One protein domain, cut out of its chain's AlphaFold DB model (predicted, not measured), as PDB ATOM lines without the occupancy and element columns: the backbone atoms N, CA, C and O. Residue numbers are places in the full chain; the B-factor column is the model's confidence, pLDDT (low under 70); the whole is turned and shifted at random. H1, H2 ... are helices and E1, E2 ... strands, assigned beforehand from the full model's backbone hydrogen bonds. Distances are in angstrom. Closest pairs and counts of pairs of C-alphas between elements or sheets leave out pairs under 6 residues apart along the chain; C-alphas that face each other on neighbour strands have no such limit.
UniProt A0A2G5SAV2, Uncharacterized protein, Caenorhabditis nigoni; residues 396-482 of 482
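This is residues 396 to 482 of the 482 residues of an uncharacterized protein of Caenorhabditis nigoni (UniProt A0A2G5SAV2). A twisted two-strand hairpin, E1 and E2, makes one end of a flat, loose model; long helix H2 runs through the middle with H1 packed on it, and residues 473 to 482, mostly H3, stick out at the other end. The 87 printed residues hold H1, H2, E1, E2, H3 in that order, class mixed; the radius of gyration of the C-alphas is 16.3 A, the spans 52 by 32 by 15 A.

E1, residues 444 to 452, and E2, residues 457 to 464, form an antiparallel hairpin; N 448 and O 461 are within hydrogen-bond range at 2.8 A. H2, residues 419 to 438, touches H1, residues 396 to 408, with residues 422 to 430 alone, at a steep tilt of 48 degrees, opposite ways; the closest C-alphas, of Gly 405 and Thr 426, are 5.5 A apart. H3, residues 470 to 480, is close to H2 but not clearly touching; the closest C-alphas, of Asn 432 and Trp 471, are 7.8 A apart. Every O i to N i+4 pair is within hydrogen-bond range in H2 and H3, 7 of 9 in H1.

E1 spans 20.6 A from C-alpha 444 at (252.724, 304.027, 180.725), E2 21.4 A, H2 28.6 A, H1 19.1 A, and H3 15.6 A to C-alpha 480 at (269.102, 281.996, 202.112).

The C-alphas farthest apart, of Lys 456 and His 482, are 54.5 A apart. The printed part has no cut and no long link; pLDDT is under 70 at residues 411 to 416, 452 to 457 and 482.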
ATOM      1  N   SER A 396     237.355 292.682 184.469       72.81
ATOM      2  CA  SER A 396     238.727 292.662 183.948       72.81
ATOM      3  C   SER A 396     239.812 292.509 185.016       72.81
ATOM      4  O   SER A 396     240.835 291.885 184.756       72.81
ATOM      5  N   GLU A 397     239.629 293.088 186.208       79.69
ATOM      6  CA  GLU A 397     240.619 292.966 187.286       79.69
ATOM      7  C   GLU A 397     240.594 291.590 187.947       79.69
ATOM      8  O   GLU A 397     241.657 291.044 188.243       79.69
ATOM      9  N   VAL A 398     239.400 291.025 188.133       82.00
ATOM     10  CA  VAL A 398     239.215 289.679 188.684       82.00
ATOM     11  C   VAL A 398     239.789 288.648 187.719       82.00
ATOM     12  O   VAL A 398     240.579 287.806 188.133       82.00
ATOM     13  N   GLU A 399     239.505 288.776 186.422       82.19
ATOM     14  CA  GLU A 399     240.060 287.871 185.413       82.19
ATOM     15  C   GLU A 399     241.578 288.007 185.275       82.19
ATOM     16  O   GLU A 399     242.289 287.009 185.174       82.19
ATOM     17  N   SER A 400     242.106 289.231 185.364       84.62
ATOM     18  CA  SER A 400     243.558 289.447 185.386       84.62
ATOM     19  C   SER A 400     244.208 288.801 186.617       84.62
ATOM     20  O   SER A 400     245.298 288.241 186.514       84.62
ATOM     21  N   PHE A 401     243.553 288.851 187.781       89.19
ATOM     22  CA  PHE A 401     244.027 288.171 188.985       89.19
ATOM     23  C   PHE A 401     243.951 286.645 188.843       89.19
ATOM     24  O   PHE A 401     244.913 285.955 189.176       89.19
ATOM     25  N   ASN A 402     242.851 286.118 188.300       87.25
ATOM     26  CA  ASN A 402     242.672 284.688 188.053       87.25
ATOM     27  C   ASN A 402     243.731 284.159 187.079       87.25
ATOM     28  O   ASN A 402     244.365 283.141 187.360       87.25
ATOM     29  N   SER A 403     243.979 284.885 185.986       86.38
ATOM     30  CA  SER A 403     245.049 284.603 185.023       86.38
ATOM     31  C   SER A 403     246.431 284.651 185.681       86.38
ATOM     32  O   SER A 403     247.253 283.765 185.473       86.38
ATOM     33  N   LEU A 404     246.685 285.612 186.576       88.88
ATOM     34  CA  LEU A 404     247.926 285.609 187.351       88.88
ATOM     35  C   LEU A 404     248.042 284.371 188.252       88.88
ATOM     36  O   LEU A 404     249.125 283.806 188.409       88.88
ATOM     37  N   GLY A 405     246.929 283.944 188.845       88.38
ATOM     38  CA  GLY A 405     246.859 282.756 189.687       88.38
ATOM     39  C   GLY A 405     247.225 281.475 188.945       88.38
ATOM     40  O   GLY A 405     247.949 280.645 189.498       88.38
ATOM     41  N   THR A 406     246.813 281.320 187.682       86.69
ATOM     42  CA  THR A 406     247.119 280.105 186.906       86.69
ATOM     43  C   THR A 406     248.619 279.889 186.694       86.69
ATOM     44  O   THR A 406     249.037 278.741 186.562       86.69
ATOM     45  N   ILE A 407     249.440 280.944 186.761       85.69
ATOM     46  CA  ILE A 407     250.909 280.839 186.720       85.69
ATOM     47  C   ILE A 407     251.456 280.152 187.979       85.69
ATOM     48  O   ILE A 407     252.373 279.338 187.901       85.69
ATOM     49  N   TYR A 408     250.908 280.464 189.155       83.69
ATOM     50  CA  TYR A 408     251.385 279.914 190.430       83.69
ATOM     51  C   TYR A 408     250.758 278.557 190.757       83.69
ATOM     52  O   TYR A 408     251.397 277.678 191.347       83.69
ATOM     53  N   HIS A 409     249.497 278.380 190.384       81.00
ATOM     54  CA  HIS A 409     248.715 277.180 190.632       81.00
ATOM     55  C   HIS A 409     247.938 276.796 189.369       81.00
ATOM     56  O   HIS A 409     246.719 276.966 189.276       81.00
ATOM     57  N   SER A 410     248.663 276.254 188.388       77.06
ATOM     58  CA  SER A 410     248.040 275.705 187.187       77.06
ATOM     59  C   SER A 410     247.050 274.606 187.575       77.06
ATOM     60  O   SER A 410     247.286 273.830 188.507       77.06
ATOM     61  N   LYS A 411     245.942 274.506 186.831       68.06
ATOM     62  CA  LYS A 411     244.930 273.458 187.045       68.06
ATOM     63  C   LYS A 411     245.536 272.047 186.954       68.06
ATOM     64  O   LYS A 411     245.039 271.126 187.588       68.06
ATOM     65  N   SER A 412     246.643 271.904 186.221       64.44
ATOM     66  CA  SER A 412     247.382 270.656 186.008       64.44
ATOM     67  C   SER A 412     248.351 270.255 187.128       64.44
ATOM     68  O   SER A 412     248.821 269.122 187.116       64.44
ATOM     69  N   THR A 413     248.685 271.148 188.071       60.75
ATOM     70  CA  THR A 413     249.676 270.892 189.143       60.75
ATOM     71  C   THR A 413     249.132 271.268 190.524       60.75
ATOM     72  O   THR A 413     249.782 271.937 191.343       60.75
ATOM     73  N   PHE A 414     247.890 270.856 190.792       59.00
ATOM     74  CA  PHE A 414     247.215 271.148 192.051       59.00
ATOM     75  C   PHE A 414     247.791 270.302 193.199       59.00
ATOM     76  O   PHE A 414     247.347 269.187 193.473       59.00
ATOM     77  N   PHE A 415     248.784 270.849 193.901       58.59
ATOM     78  CA  PHE A 415     249.325 270.272 195.133       58.59
ATOM     79  C   PHE A 415     248.713 270.958 196.350       58.59
ATOM     80  O   PHE A 415     249.003 272.122 196.630       58.59
ATOM     81  N   HIS A 416     247.900 270.219 197.107       64.25
ATOM     82  CA  HIS A 416     247.158 270.765 198.243       64.25
ATOM     83  C   HIS A 416     248.058 271.361 199.341       64.25
ATOM     84  O   HIS A 416     247.725 272.401 199.901       64.25
ATOM     85  N   ALA A 417     249.195 270.729 199.653       70.69
ATOM     86  CA  ALA A 417     250.075 271.177 200.740       70.69
ATOM     87  C   ALA A 417     250.681 272.568 200.479       70.69
ATOM     88  O   ALA A 417     250.748 273.399 201.379       70.69
ATOM     89  N   ASN A 418     251.037 272.846 199.222       70.50
ATOM     90  CA  ASN A 418     251.678 274.101 198.823       70.50
ATOM     91  C   ASN A 418     250.675 275.144 198.313       70.50
ATOM     92  O   ASN A 418     251.064 276.267 197.995       70.50
ATOM     93  N   PHE A 419     249.389 274.791 198.217       77.19
ATOM     94  CA  PHE A 419     248.357 275.671 197.680       77.19
ATOM     95  C   PHE A 419     248.229 276.991 198.461       77.19
ATOM     96  O   PHE A 419     248.269 278.039 197.814       77.19
ATOM     97  N   PRO A 420     248.196 277.012 199.813       79.88
ATOM     98  CA  PRO A 420     248.145 278.271 200.559       79.88
ATOM     99  C   PRO A 420     249.329 279.197 200.255       79.88
ATOM    100  O   PRO A 420     249.137 280.388 200.022       79.88
ATOM    101  N   MET A 421     250.545 278.646 200.188       82.25
ATOM    102  CA  MET A 421     251.753 279.405 199.846       82.25
ATOM    103  C   MET A 421     251.677 279.961 198.417       82.25
ATOM    104  O   MET A 421     251.977 281.129 198.190       82.25
ATOM    105  N   LYS A 422     251.240 279.148 197.448       83.25
ATOM    106  CA  LYS A 422     251.073 279.574 196.050       83.25
ATOM    107  C   LYS A 422     250.060 280.714 195.925       83.25
ATOM    108  O   LYS A 422     250.354 281.699 195.258       83.25
ATOM    109  N   VAL A 423     248.923 280.629 196.618       85.38
ATOM    110  CA  VAL A 423     247.921 281.707 196.655       85.38
ATOM    111  C   VAL A 423     248.503 282.978 197.281       85.38
ATOM    112  O   VAL A 423     248.320 284.066 196.740       85.38
ATOM    113  N   GLN A 424     249.258 282.864 198.379       85.56
ATOM    114  CA  GLN A 424     249.941 284.013 198.986       85.56
ATOM    115  C   GLN A 424     250.938 284.668 198.019       85.56
ATOM    116  O   GLN A 424     250.992 285.893 197.947       85.56
ATOM    117  N   LEU A 425     251.684 283.878 197.242       86.19
ATOM    118  CA  LEU A 425     252.588 284.392 196.210       86.19
ATOM    119  C   LEU A 425     251.831 285.100 195.080       86.19
ATOM    120  O   LEU A 425     252.267 286.174 194.664       86.19
ATOM    121  N   THR A 426     250.688 284.568 194.633       90.12
ATOM    122  CA  THR A 426     249.805 285.244 193.667       90.12
ATOM    123  C   THR A 426     249.361 286.607 194.197       90.12
ATOM    124  O   THR A 426     249.506 287.615 193.505       90.12
ATOM    125  N   VAL A 427     248.879 286.665 195.445       90.62
ATOM    126  CA  VAL A 427     248.429 287.912 196.089       90.62
ATOM    127  C   VAL A 427     249.582 288.906 196.244       90.62
ATOM    128  O   VAL A 427     249.425 290.084 195.928       90.62
ATOM    129  N   LEU A 428     250.759 288.448 196.680       89.44
ATOM    130  CA  LEU A 428     251.956 289.289 196.781       89.44
ATOM    131  C   LEU A 428     252.369 289.844 195.419       89.44
ATOM    132  O   LEU A 428     252.687 291.029 195.316       89.44
ATOM    133  N   HIS A 429     252.358 289.017 194.374       89.88
ATOM    134  CA  HIS A 429     252.683 289.461 193.026       89.88
ATOM    135  C   HIS A 429     251.665 290.505 192.555       89.88
ATOM    136  O   HIS A 429     252.066 291.613 192.199       89.88
ATOM    137  N   TRP A 430     250.367 290.209 192.640       91.31
ATOM    138  CA  TRP A 430     249.298 291.130 192.255       91.31
ATOM    139  C   TRP A 430     249.417 292.488 192.955       91.31
ATOM    140  O   TRP A 430     249.430 293.535 192.304       91.31
ATOM    141  N   ASN A 431     249.586 292.475 194.278       89.75
ATOM    142  CA  ASN A 431     249.697 293.693 195.070       89.75
ATOM    143  C   ASN A 431     250.952 294.493 194.711       89.75
ATOM    144  O   ASN A 431     250.865 295.712 194.594       89.75
ATOM    145  N   ASN A 432     252.095 293.845 194.463       89.31
ATOM    146  CA  ASN A 432     253.292 294.548 193.993       89.31
ATOM    147  C   ASN A 432     253.076 295.189 192.615       89.31
ATOM    148  O   ASN A 432     253.483 296.329 192.417       89.31
ATOM    149  N   LEU A 433     252.374 294.527 191.683       88.50
ATOM    150  CA  LEU A 433     252.044 295.136 190.385       88.50
ATOM    151  C   LEU A 433     251.192 296.402 190.548       88.50
ATOM    152  O   LEU A 433     251.389 297.363 189.799       88.50
ATOM    153  N   LYS A 434     250.253 296.402 191.503       87.94
ATOM    154  CA  LYS A 434     249.400 297.557 191.817       87.94
ATOM    155  C   LYS A 434     250.172 298.659 192.541       87.94
ATOM    156  O   LYS A 434     250.046 299.816 192.159       87.94
ATOM    157  N   LEU A 435     251.000 298.321 193.527       88.19
ATOM    158  CA  LEU A 435     251.832 299.281 194.261       88.19
ATOM    159  C   LEU A 435     252.868 299.955 193.359       88.19
ATOM    160  O   LEU A 435     253.004 301.178 193.393       88.19
ATOM    161  N   ASP A 436     253.555 299.192 192.506       87.81
ATOM    162  CA  ASP A 436     254.503 299.743 191.534       87.81
ATOM    163  C   ASP A 436     253.794 300.690 190.550       87.81
ATOM    164  O   ASP A 436     254.367 301.674 190.089       87.81
ATOM    165  N   TRP A 437     252.524 300.428 190.231       85.44
ATOM    166  CA  TRP A 437     251.730 301.335 189.406       85.44
ATOM    167  C   TRP A 437     251.311 302.603 190.161       85.44
ATOM    168  O   TRP A 437     251.554 303.699 189.661       85.44
ATOM    169  N   TYR A 438     250.752 302.483 191.370       86.44
ATOM    170  CA  TYR A 438     250.331 303.637 192.178       86.44
ATOM    171  C   TYR A 438     251.493 304.547 192.588       86.44
ATOM    172  O   TYR A 438     251.318 305.757 192.690       86.44
ATOM    173  N   SER A 439     252.682 303.982 192.793       88.12
ATOM    174  CA  SER A 439     253.908 304.739 193.079       88.12
ATOM    175  C   SER A 439     254.541 305.383 191.841       88.12
ATOM    176  O   SER A 439     255.524 306.109 191.965       88.12
ATOM    177  N   GLY A 440     254.006 305.120 190.644       86.94
ATOM    178  CA  GLY A 440     254.539 305.624 189.378       86.94
ATOM    179  C   GLY A 440     255.766 304.872 188.852       86.94
ATOM    180  O   GLY A 440     256.256 305.205 187.775       86.94
ATOM    181  N   ALA A 441     256.246 303.832 189.545       85.88
ATOM    182  CA  ALA A 441     257.365 303.004 189.084       85.88
ATOM    183  C   ALA A 441     257.046 302.256 187.773       85.88
ATOM    184  O   ALA A 441     257.941 301.999 186.966       85.88
ATOM    185  N   ARG A 442     255.764 301.944 187.531       86.50
ATOM    186  CA  ARG A 442     255.266 301.418 186.251       86.50
ATOM    187  C   ARG A 442     254.642 302.517 185.397       86.50
ATOM    188  O   ARG A 442     253.419 302.667 185.359       86.50
ATOM    189  N   ALA A 443     255.491 303.271 184.705       86.12
ATOM    190  CA  ALA A 443     255.063 304.290 183.755       86.12
ATOM    191  C   ALA A 443     254.337 303.670 182.549       86.12
ATOM    192  O   ALA A 443     254.625 302.545 182.130       86.12
ATOM    193  N   ILE A 444     253.392 304.414 181.972       87.50
ATOM    194  CA  ILE A 444     252.724 304.027 180.725       87.50
ATOM    195  C   ILE A 444     253.720 304.265 179.585       87.50
ATOM    196  O   ILE A 444     254.061 305.402 179.280       87.50
ATOM    197  N   LYS A 445     254.207 303.179 178.979       87.38
ATOM    198  CA  LYS A 445     255.167 303.189 177.865       87.38
ATOM    199  C   LYS A 445     254.495 303.557 176.539       87.38
ATOM    200  O   LYS A 445     255.143 304.080 175.642       87.38
ATOM    201  N   GLY A 446     253.199 303.285 176.421       87.38
ATOM    202  CA  GLY A 446     252.411 303.598 175.240       87.38
ATOM    203  C   GLY A 446     251.015 302.998 175.322       87.38
ATOM    204  O   GLY A 446     250.614 302.443 176.347       87.38
ATOM    205  N   LEU A 447     250.275 303.102 174.225       87.38
ATOM    206  CA  LEU A 447     249.020 302.389 174.053       87.38
ATOM    207  C   LEU A 447     249.291 301.162 173.184       87.38
ATOM    208  O   LEU A 447     249.721 301.295 172.040       87.38
ATOM    209  N   LYS A 448     249.038 299.970 173.725       86.50
ATOM    210  CA  LYS A 448     249.008 298.752 172.926       86.50
ATOM    211  C   LYS A 448     247.624 298.642 172.305       86.50
ATOM    212  O   LYS A 448     246.606 298.629 173.002       86.50
ATOM    213  N   LYS A 449     247.615 298.593 170.978       87.25
ATOM    214  CA  LYS A 449     246.434 298.298 170.182       87.25
ATOM    215  C   LYS A 449     246.090 296.821 170.365       87.25
ATOM    216  O   LYS A 449     246.921 295.962 170.088       87.25
ATOM    217  N   SER A 450     244.885 296.534 170.832       81.69
ATOM    218  CA  SER A 450     244.326 295.189 170.906       81.69
ATOM    219  C   SER A 450     243.030 295.195 170.107       81.69
ATOM    220  O   SER A 450     242.129 295.982 170.390       81.69
ATOM    221  N   TYR A 451     242.955 294.369 169.068       78.00
ATOM    222  CA  TYR A 451     241.726 294.242 168.298       78.00
ATOM    223  C   TYR A 451     240.739 293.398 169.096       78.00
ATOM    224  O   TYR A 451     240.961 292.207 169.322       78.00
ATOM    225  N   ASN A 452     239.653 294.019 169.541       69.88
ATOM    226  CA  ASN A 452     238.594 293.304 170.223       69.88
ATOM    227  C   ASN A 452     237.722 292.621 169.164       69.88
ATOM    228  O   ASN A 452     236.902 293.267 168.506       69.88
ATOM    229  N   LYS A 453     237.890 291.301 169.011       54.66
ATOM    230  CA  LYS A 453     237.090 290.470 168.093       54.66
ATOM    231  C   LYS A 453     235.580 290.637 168.357       54.66
ATOM    232  O   LYS A 453     234.790 290.684 167.411       54.66
ATOM    233  N   SER A 454     235.209 290.839 169.623       50.12
ATOM    234  CA  SER A 454     233.841 291.027 170.119       50.12
ATOM    235  C   SER A 454     233.248 292.414 169.920       50.12
ATOM    236  O   SER A 454     232.058 292.586 170.126       50.12
ATOM    237  N   THR A 455     234.010 293.426 169.524       55.69
ATOM    238  CA  THR A 455     233.431 294.711 169.085       55.69
ATOM    239  C   THR A 455     233.793 295.044 167.645       55.69
ATOM    240  O   THR A 455     233.174 295.918 167.048       55.69
ATOM    241  N   LYS A 456     234.713 294.279 167.038       66.44
ATOM    242  CA  LYS A 456     235.372 294.594 165.762       66.44
ATOM    243  C   LYS A 456     236.012 295.983 165.773       66.44
ATOM    244  O   LYS A 456     236.072 296.664 164.752       66.44
ATOM    245  N   GLU A 457     236.472 296.399 166.945       68.56
ATOM    246  CA  GLU A 457     237.070 297.706 167.166       68.56
ATOM    247  C   GLU A 457     238.449 297.559 167.789       68.56
ATOM    248  O   GLU A 457     238.757 296.614 168.524       68.56
ATOM    249  N   ASP A 458     239.278 298.551 167.501       82.62
ATOM    250  CA  ASP A 458     240.588 298.679 168.098       82.62
ATOM    251  C   ASP A 458     240.449 299.242 169.511       82.62
ATOM    252  O   ASP A 458     240.163 300.424 169.709       82.62
ATOM    253  N   VAL A 459     240.672 298.387 170.504       80.38
ATOM    254  CA  VAL A 459     240.718 298.788 171.904       80.38
ATOM    255  C   VAL A 459     242.157 299.121 172.262       80.38
ATOM    256  O   VAL A 459     243.081 298.325 172.094       80.38
ATOM    257  N   TRP A 460     242.355 300.322 172.786       80.81
ATOM    258  CA  TRP A 460     243.667 300.799 173.196       80.81
ATOM    259  C   TRP A 460     243.840 300.575 174.690       80.81
ATOM    260  O   TRP A 460     243.111 301.137 175.508       80.81
ATOM    261  N   LYS A 461     244.819 299.751 175.059       79.88
ATOM    262  CA  LYS A 461     245.170 299.503 176.459       79.88
ATOM    263  C   LYS A 461     246.479 300.205 176.787       79.88
ATOM    264  O   LYS A 461     247.427 300.173 176.008       79.88
ATOM    265  N   CYS A 462     246.551 300.828 177.958       84.06
ATOM    266  CA  CYS A 462     247.797 301.412 178.448       84.06
ATOM    267  C   CYS A 462     248.819 300.303 178.721       84.06
ATOM    268  O   CYS A 462     248.678 299.557 179.696       84.06
ATOM    269  N   GLN A 463     249.855 300.223 177.888       83.38
ATOM    270  CA  GLN A 463     250.992 299.340 178.099       83.38
ATOM    271  C   GLN A 463     251.906 299.975 179.141       83.38
ATOM    272  O   GLN A 463     252.382 301.098 178.970       83.38
ATOM    273  N   LYS A 464     252.131 299.265 180.241       85.44
ATOM    274  CA  LYS A 464     252.973 299.732 181.346       85.44
ATOM    275  C   LYS A 464     254.365 299.126 181.225       85.44
ATOM    276  O   LYS A 464     254.513 298.051 180.653       85.44
ATOM    277  N   THR A 465     255.377 299.781 181.782       87.38
ATOM    278  CA  THR A 465     256.713 299.183 181.882       87.38
ATOM    279  C   THR A 465     256.683 297.882 182.708       87.38
ATOM    280  O   THR A 465     255.797 297.707 183.566       87.38
ATOM    281  N   PRO A 466     257.625 296.950 182.460       83.88
ATOM    282  CA  PRO A 466     257.736 295.721 183.239       83.88
ATOM    283  C   PRO A 466     257.889 296.011 184.734       83.88
ATOM    284  O   PRO A 466     258.516 296.993 185.135       83.88
ATOM    285  N   ALA A 467     257.303 295.157 185.571       82.69
ATOM    286  CA  ALA A 467     257.468 295.274 187.014       82.69
ATOM    287  C   ALA A 467     258.880 294.849 187.431       82.69
ATOM    288  O   ALA A 467     259.455 293.919 186.871       82.69
ATOM    289  N   THR A 468     259.426 295.493 188.462       80.75
ATOM    290  CA  THR A 468     260.810 295.232 188.898       80.75
ATOM    291  C   THR A 468     260.978 293.890 189.611       80.75
ATOM    292  O   THR A 468     262.097 293.401 189.751       80.75
ATOM    293  N   GLN A 469     259.875 293.310 190.106       82.62
ATOM    294  CA  GLN A 469     259.835 292.038 190.838       82.62
ATOM    295  C   GLN A 469     260.832 291.961 192.016       82.62
ATOM    296  O   GLN A 469     261.207 290.868 192.446       82.62
ATOM    297  N   LYS A 470     261.251 293.108 192.580       83.56
ATOM    298  CA  LYS A 470     262.252 293.185 193.666       83.56
ATOM    299  C   LYS A 470     261.877 292.330 194.876       83.56
ATOM    300  O   LYS A 470     262.753 291.748 195.511       83.56
ATOM    301  N   TRP A 471     260.580 292.202 195.152       84.94
ATOM    302  CA  TRP A 471     260.044 291.367 196.224       84.94
ATOM    303  C   TRP A 471     260.500 289.901 196.130       84.94
ATOM    304  O   TRP A 471     260.785 289.299 197.163       84.94
ATOM    305  N   ARG A 472     260.673 289.341 194.919       84.56
ATOM    306  CA  ARG A 472     261.163 287.963 194.728       84.56
ATOM    307  C   ARG A 472     262.583 287.799 195.262       84.56
ATOM    308  O   ARG A 472     262.861 286.852 195.991       84.56
ATOM    309  N   ARG A 473     263.466 288.756 194.949       84.94
ATOM    310  CA  ARG A 473     264.857 288.765 195.434       84.94
ATOM    311  C   ARG A 473     264.923 288.948 196.947       84.94
ATOM    312  O   ARG A 473     265.729 288.297 197.596       84.94
ATOM    313  N   ILE A 474     264.057 289.792 197.512       85.94
ATOM    314  CA  ILE A 474     263.976 289.992 198.967       85.94
ATOM    315  C   ILE A 474     263.598 288.685 199.670       85.94
ATOM    316  O   ILE A 474     264.245 288.324 200.650       85.94
ATOM    317  N   ILE A 475     262.590 287.966 199.168       81.00
ATOM    318  CA  ILE A 475     262.196 286.663 199.722       81.00
ATOM    319  C   ILE A 475     263.349 285.664 199.599       81.00
ATOM    320  O   ILE A 475     263.730 285.069 200.601       81.00
ATOM    321  N   LEU A 476     263.940 285.527 198.409       80.56
ATOM    322  CA  LEU A 476     265.038 284.589 198.168       80.56
ATOM    323  C   LEU A 476     266.231 284.846 199.096       80.56
ATOM    324  O   LEU A 476     266.772 283.913 199.679       80.56
ATOM    325  N   ASN A 477     266.617 286.111 199.267       88.31
ATOM    326  CA  ASN A 477     267.718 286.481 200.150       88.31
ATOM    327  C   ASN A 477     267.394 286.170 201.614       88.31
ATOM    328  O   ASN A 477     268.249 285.634 202.303       88.31
ATOM    329  N   ARG A 478     266.165 286.445 202.073       83.44
ATOM    330  CA  ARG A 478     265.744 286.116 203.446       83.44
ATOM    331  C   ARG A 478     265.746 284.617 203.716       83.44
ATOM    332  O   ARG A 478     266.155 284.209 204.793       83.44
ATOM    333  N   VAL A 479     265.303 283.815 202.748       77.00
ATOM    334  CA  VAL A 479     265.325 282.351 202.864       77.00
ATOM    335  C   VAL A 479     266.759 281.830 202.901       77.00
ATOM    336  O   VAL A 479     267.032 280.934 203.673       77.00
ATOM    337  N   ARG A 480     267.683 282.403 202.121       82.00
ATOM    338  CA  ARG A 480     269.102 281.996 202.112       82.00
ATOM    339  C   ARG A 480     269.875 282.372 203.377       82.00
ATOM    340  O   ARG A 480     270.942 281.820 203.613       82.00
ATOM    341  N   THR A 481     269.401 283.365 204.125       79.00
ATOM    342  CA  THR A 481     270.020 283.802 205.389       79.00
ATOM    343  C   THR A 481     269.496 283.055 206.615       79.00
ATOM    344  O   THR A 481     270.012 283.275 207.709       79.00
ATOM    345  N   HIS A 482     268.462 282.234 206.439       58.25
ATOM    346  CA  HIS A 482     267.926 281.312 207.437       58.25
ATOM    347  C   HIS A 482     268.376 279.893 207.107       58.25
ATOM    348  O   HIS A 482     268.532 279.124 208.079       58.25
TER     349      HIS A 482